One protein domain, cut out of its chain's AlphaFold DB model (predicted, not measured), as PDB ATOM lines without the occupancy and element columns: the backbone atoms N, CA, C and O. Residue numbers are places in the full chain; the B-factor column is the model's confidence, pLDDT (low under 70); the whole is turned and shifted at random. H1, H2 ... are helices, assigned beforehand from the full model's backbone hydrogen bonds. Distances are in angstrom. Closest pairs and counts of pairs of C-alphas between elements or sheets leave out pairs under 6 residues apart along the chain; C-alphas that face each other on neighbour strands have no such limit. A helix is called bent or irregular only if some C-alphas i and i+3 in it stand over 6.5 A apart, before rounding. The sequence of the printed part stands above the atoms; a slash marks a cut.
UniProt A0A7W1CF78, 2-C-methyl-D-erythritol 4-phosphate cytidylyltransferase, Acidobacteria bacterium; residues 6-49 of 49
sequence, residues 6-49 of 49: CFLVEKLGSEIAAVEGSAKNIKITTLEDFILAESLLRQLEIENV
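What this domain is: This is residues 6 to 49 of the 49 residues of the protein "2-C-methyl-D-erythritol 4-phosphate cytidylyltransferase" of Acidobacteria bacterium (UniProt A0A7W1CF78). An open, flat shape with no shared core: the short helix H1 at one end and the long helix H2 at the other, joined by a long winding link. Past H1 the link turns back beside Cys 6, crosses the wide gap, and runs with residues 24 to 28 beside H2 before turning into it. The printed part has 44 residues, with two named helices, H1 then H2, no named strand, and the class all helix. It is extended, with a radius of gyration of the C-alphas of 15.7 A and spans of 43 by 28 by 9 A.

How they stand to each other: H1, residues 6 to 11, and H2, residues 32 to 47, are apart, with no C-alpha of the one within 8 A of the other. Residues 8 to 13 stand free, of which 8 to 11 belong to H1. Residues 29 to 35 also stand free, of which 32 to 35 belong to H2. In H1 every O i to N i+4 pair is within hydrogen-bond range; in H2 11 of 12 are.

Where its parts are: H1 begins at C-alpha 6, at (9.280, 5.636, 88.041), and ends at Lys 11, 8.7 A from first to last C-alpha. H2 begins at C-alpha 32, at (-4.108, 26.535, 100.337), and ends at C-alpha 47, at (18.838, 32.271, 101.644), a length of 23.7 A. Neither helix is bent.

The domain as a whole: The two C-alphas farthest apart are those of Gly 13 and Val 49, at 45.0 A. The link from H1 to H2, residues 12 to 31, is long. The printed part has no cut and ends at the chain's last residue, Val 49. Its mean pLDDT is 95.0, and residue 49 is under 70 in this model.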
ATOM      1  N   CYS A   6       8.467   6.631  87.339       96.88
ATOM      2  CA  CYS A   6       9.280   5.636  88.041       96.88
ATOM      3  C   CYS A   6       8.500   4.329  88.206       96.88
ATOM      4  O   CYS A   6       8.994   3.275  87.818       96.88
ATOM      5  N   PHE A   7       7.241   4.400  88.639       96.06
ATOM      6  CA  PHE A   7       6.368   3.239  88.782       96.06
ATOM      7  C   PHE A   7       6.120   2.500  87.458       96.06
ATOM      8  O   PHE A   7       5.964   1.276  87.431       96.06
ATOM      9  N   LEU A   8       6.080   3.220  86.331       96.50
ATOM     10  CA  LEU A   8       6.011   2.580  85.017       96.50
ATOM     11  C   LEU A   8       7.303   1.819  84.699       96.50
ATOM     12  O   LEU A   8       7.244   0.685  84.228       96.50
ATOM     13  N   VAL A   9       8.453   2.435  84.958       96.94
ATOM     14  CA  VAL A   9       9.779   1.874  84.664       96.94
ATOM     15  C   VAL A   9      10.103   0.673  85.568       96.94
ATOM     16  O   VAL A   9      10.613  -0.332  85.073       96.94
ATOM     17  N   GLU A  10       9.692   0.695  86.839       96.81
ATOM     18  CA  GLU A  10       9.765  -0.460  87.751       96.81
ATOM     19  C   GLU A  10       9.001  -1.665  87.195       96.81
ATOM     20  O   GLU A  10       9.504  -2.790  87.185       96.81
ATOM     21  N   LYS A  11       7.789  -1.443  86.664       95.88
ATOM     22  CA  LYS A  11       6.988  -2.510  86.040       95.88
ATOM     23  C   LYS A  11       7.628  -3.107  84.793       95.88
ATOM     24  O   LYS A  11       7.323  -4.249  84.457       95.88
ATOM     25  N   LEU A  12       8.486  -2.351  84.111       96.50
ATOM     26  CA  LEU A  12       9.278  -2.836  82.979       96.50
ATOM     27  C   LEU A  12      10.528  -3.616  83.428       96.50
ATOM     28  O   LEU A  12      11.284  -4.081  82.579       96.50
ATOM     29  N   GLY A  13      10.736  -3.791  84.738       97.50
ATOM     30  CA  GLY A  13      11.830  -4.575  85.314       97.50
ATOM     31  C   GLY A  13      13.151  -3.817  85.425       97.50
ATOM     32  O   GLY A  13      14.193  -4.445  85.589       97.50
ATOM     33  N   SER A  14      13.126  -2.488  85.300       97.88
ATOM     34  CA  SER A  14      14.318  -1.649  85.442       97.88
ATOM     35  C   SER A  14      14.494  -1.178  86.886       97.88
ATOM     36  O   SER A  14      13.516  -0.876  87.569       97.88
ATOM     37  N   GLU A  15      15.743  -1.091  87.339       97.44
ATOM     38  CA  GLU A  15      16.078  -0.534  88.652       97.44
ATOM     39  C   GLU A  15      15.914   0.994  88.657       97.44
ATOM     40  O   GLU A  15      16.271   1.672  87.691       97.44
ATOM     41  N   ILE A  16      15.394   1.538  89.762       97.69
ATOM     42  CA  ILE A  16      15.217   2.979  89.969       97.69
ATOM     43  C   ILE A  16      16.211   3.482  91.009       97.69
ATOM     44  O   ILE A  16      16.350   2.906  92.087       97.69
ATOM     45  N   ALA A  17      16.858   4.605  90.704       97.25
ATOM     46  CA  ALA A  17      17.663   5.348  91.662       97.25
ATOM     47  C   ALA A  17      16.850   6.515  92.236       97.25
ATOM     48  O   ALA A  17      16.392   7.384  91.496       97.25
ATOM     49  N   ALA A  18      16.709   6.555  93.561       96.38
ATOM     50  CA  ALA A  18      16.209   7.728  94.269       96.38
ATOM     51  C   ALA A  18      17.382   8.642  94.648       96.38
ATOM     52  O   ALA A  18      18.435   8.170  95.079       96.38
ATOM     53  N   VAL A  19      17.189   9.951  94.512       97.50
ATOM     54  CA  VAL A  19      18.151  10.977  94.934       97.50
ATOM     55  C   VAL A  19      17.535  11.836  96.027       97.50
ATOM     56  O   VAL A  19      16.312  11.980  96.092       97.50
ATOM     57  N   GLU A  20      18.373  12.398  96.896       98.00
ATOM     58  CA  GLU A  20      17.893  13.279  97.955       98.00
ATOM     59  C   GLU A  20      17.229  14.522  97.351       98.00
ATOM     60  O   GLU A  20      17.828  15.260  96.566       98.00
ATOM     61  N   GLY A  21      15.955  14.712  97.692       96.19
ATOM     62  CA  GLY A  21      15.156  15.857  97.281       96.19
ATOM     63  C   GLY A  21      15.040  16.899  98.389       96.19
ATOM     64  O   GLY A  21      15.386  16.662  99.543       96.19
ATOM     65  N   SER A  22      14.487  18.059  98.046       95.62
ATOM     66  CA  SER A  22      14.142  19.087  99.028       95.62
ATOM     67  C   SER A  22      12.681  18.963  99.440       95.62
ATOM     68  O   SER A  22      11.797  18.947  98.584       95.62
ATOM     69  N   ALA A  23      12.408  18.992 100.746       95.19
ATOM     70  CA  ALA A  23      11.043  19.101 101.265       95.19
ATOM     71  C   ALA A  23      10.344  20.409 100.835       95.19
ATOM     72  O   ALA A  23       9.120  20.492 100.877       95.19
ATOM     73  N   LYS A  24      11.109  21.419 100.390       95.75
ATOM     74  CA  LYS A  24      10.573  22.667  99.829       95.75
ATOM     75  C   LYS A  24      10.072  22.503  98.380       95.75
ATOM     76  O   LYS A  24       9.388  23.394  97.885       95.75
ATOM     77  N   ASN A  25      10.379  21.392  97.696       95.81
ATOM     78  CA  ASN A  25       9.886  21.087  96.344       95.81
ATOM     79  C   ASN A  25       8.458  20.519  96.391       95.81
ATOM     80  O   ASN A  25       8.224  19.332  96.158       95.81
ATOM     81  N   ILE A  26       7.508  21.365  96.773       97.06
ATOM     82  CA  ILE A  26       6.116  20.963  96.960       97.06
ATOM     83  C   ILE A  26       5.349  20.903  95.634       97.06
ATOM     84  O   ILE A  26       5.621  21.650  94.694       97.06
ATOM     85  N   LYS A  27       4.327  20.045  95.580       97.25
ATOM     86  CA  LYS A  27       3.346  20.016  94.492       97.25
ATOM     87  C   LYS A  27       2.119  20.826  94.903       97.25
ATOM     88  O   LYS A  27       1.471  20.481  95.884       97.25
ATOM     89  N   ILE A  28       1.772  21.847  94.125       98.19
ATOM     90  CA  ILE A  28       0.526  22.599  94.312       98.19
ATOM     91  C   ILE A  28      -0.636  21.738  93.819       98.19
ATOM     92  O   ILE A  28      -0.699  21.372  92.644       98.19
ATOM     93  N   THR A  29      -1.540  21.388  94.722       97.81
ATOM     94  CA  THR A  29      -2.717  20.554  94.442       97.81
ATOM     95  C   THR A  29      -4.019  21.178  94.931       97.81
ATOM     96  O   THR A  29      -5.092  20.785  94.475       97.81
ATOM     97  N   THR A  30      -3.923  22.171  95.813       98.50
ATOM     98  CA  THR A  30      -5.031  22.906  96.425       98.50
ATOM     99  C   THR A  30      -4.763  24.410  96.387       98.50
ATOM    100  O   THR A  30      -3.667  24.852  96.034       98.50
ATOM    101  N   LEU A  31      -5.771  25.214  96.729       98.25
ATOM    102  CA  LEU A  31      -5.597  26.666  96.801       98.25
ATOM    103  C   LEU A  31      -4.749  27.067  98.012       98.25
ATOM    104  O   LEU A  31      -3.979  28.019  97.945       98.25
ATOM    105  N   GLU A  32      -4.853  26.316  99.103       98.06
ATOM    106  CA  GLU A  32      -4.108  26.535 100.337       98.06
ATOM    107  C   GLU A  32      -2.595  26.342 100.136       98.06
ATOM    108  O   GLU A  32      -1.798  27.050 100.757       98.06
ATOM    109  N   ASP A  33      -2.193  25.461  99.211       98.25
ATOM    110  CA  ASP A  33      -0.783  25.227  98.874       98.25
ATOM    111  C   ASP A  33      -0.083  26.496  98.354       98.25
ATOM    112  O   ASP A  33       1.128  26.638  98.536       98.25
ATOM    113  N   PHE A  34      -0.811  27.451  97.759       98.31
ATOM    114  CA  PHE A  34      -0.219  28.713  97.293       98.31
ATOM    115  C   PHE A  34       0.345  29.552  98.439       98.31
ATOM    116  O   PHE A  34       1.425  30.124  98.301       98.31
ATOM    117  N   ILE A  35      -0.328  29.574  99.593       98.00
ATOM    118  CA  ILE A  35       0.135  30.323 100.770       98.00
ATOM    119  C   ILE A  35       1.473  29.748 101.257       98.00
ATOM    120  O   ILE A  35       2.404  30.490 101.582       98.00
ATOM    121  N   LEU A  36       1.590  28.416 101.270       97.31
ATOM    122  CA  LEU A  36       2.833  27.734 101.620       97.31
ATOM    123  C   LEU A  36       3.931  28.012 100.581       97.31
ATOM    124  O   LEU A  36       5.054  28.342 100.960       97.31
ATOM    125  N   ALA A  37       3.608  27.921  99.291       97.81
ATOM    126  CA  ALA A  37       4.553  28.145  98.201       97.81
ATOM    127  C   ALA A  37       5.154  29.555  98.223       97.81
ATOM    128  O   ALA A  37       6.368  29.707  98.113       97.81
ATOM    129  N   GLU A  38       4.325  30.584  98.424       97.56
ATOM    130  CA  GLU A  38       4.781  31.973  98.526       97.56
ATOM    131  C   GLU A  38       5.747  32.179  99.700       97.56
ATOM    132  O   GLU A  38       6.762  32.866  99.562       97.56
ATOM    133  N   SER A  39       5.463  31.562 100.851       97.06
ATOM    134  CA  SER A  39       6.351  31.607 102.017       97.06
ATOM    135  C   SER A  39       7.695  30.927 101.730       97.06
ATOM    136  O   SER A  39       8.752  31.502 101.999       97.06
ATOM    137  N   LEU A  40       7.666  29.735 101.119       96.94
ATOM    138  CA  LEU A  40       8.871  28.991 100.742       96.94
ATOM    139  C   LEU A  40       9.728  29.762  99.728       96.94
ATOM    140  O   LEU A  40      10.947  29.805  99.883       96.94
ATOM    141  N   LEU A  41       9.115  30.408  98.732       96.12
ATOM    142  CA  LEU A  41       9.827  31.230  97.749       96.12
ATOM    143  C   LEU A  41      10.544  32.412  98.406       96.12
ATOM    144  O   LEU A  41      11.728  32.616  98.154       96.12
ATOM    145  N   ARG A  42       9.880  33.135  99.316       96.19
ATOM    146  CA  ARG A  42      10.513  34.240 100.062       96.19
ATOM    147  C   ARG A  42      11.696  33.768 100.907       96.19
ATOM    148  O   ARG A  42      12.704  34.461 100.988       96.19
ATOM    149  N   GLN A  43      11.585  32.600 101.541       94.25
ATOM    150  CA  GLN A  43      12.699  32.019 102.296       94.25
ATOM    151  C   GLN A  43      13.886  31.693 101.387       94.25
ATOM    152  O   GLN A  43      15.018  32.002 101.742       94.25
ATOM    153  N   LEU A  44      13.628  31.111 100.212       92.25
ATOM    154  CA  LEU A  44      14.669  30.814  99.227       92.25
ATOM    155  C   LEU A  44      15.330  32.092  98.698       92.25
ATOM    156  O   LEU A  44      16.542  32.116  98.531       92.25
ATOM    157  N   GLU A  45      14.575  33.164  98.456       91.75
ATOM    158  CA  GLU A  45      15.148  34.458  98.063       91.75
ATOM    159  C   GLU A  45      16.091  35.013  99.138       91.75
ATOM    160  O   GLU A  45      17.180  35.460  98.802       91.75
ATOM    161  N   ILE A  46      15.714  34.934 100.420       88.75
ATOM    162  CA  ILE A  46      16.550  35.388 101.545       88.75
ATOM    163  C   ILE A  46      17.808  34.524 101.703       88.75
ATOM    164  O   ILE A  46      18.876  35.061 101.959       88.75
ATOM    165  N   GLU A  47      17.698  33.201 101.554       83.50
ATOM    166  CA  GLU A  47      18.838  32.271 101.644       83.50
ATOM    167  C   GLU A  47      19.893  32.503 100.546       83.50
ATOM    168  O   GLU A  47      21.042  32.098 100.709       83.50
ATOM    169  N   ASN A  48      19.510  33.142  99.436       74.06
ATOM    170  CA  ASN A  48      20.383  33.433  98.298       74.06
ATOM    171  C   ASN A  48      21.012  34.844  98.334       74.06
ATOM    172  O   ASN A  48      21.670  35.229  97.362       74.06
ATOM    173  N   VAL A  49      20.808  35.607  99.415       62.19
ATOM    174  CA  VAL A  49      21.415  36.930  99.674       62.19
ATOM    175  C   VAL A  49      22.516  36.804 100.719       62.19
ATOM    176  O   VAL A  49      23.595  37.394 100.488       62.19
TER     177      VAL A  49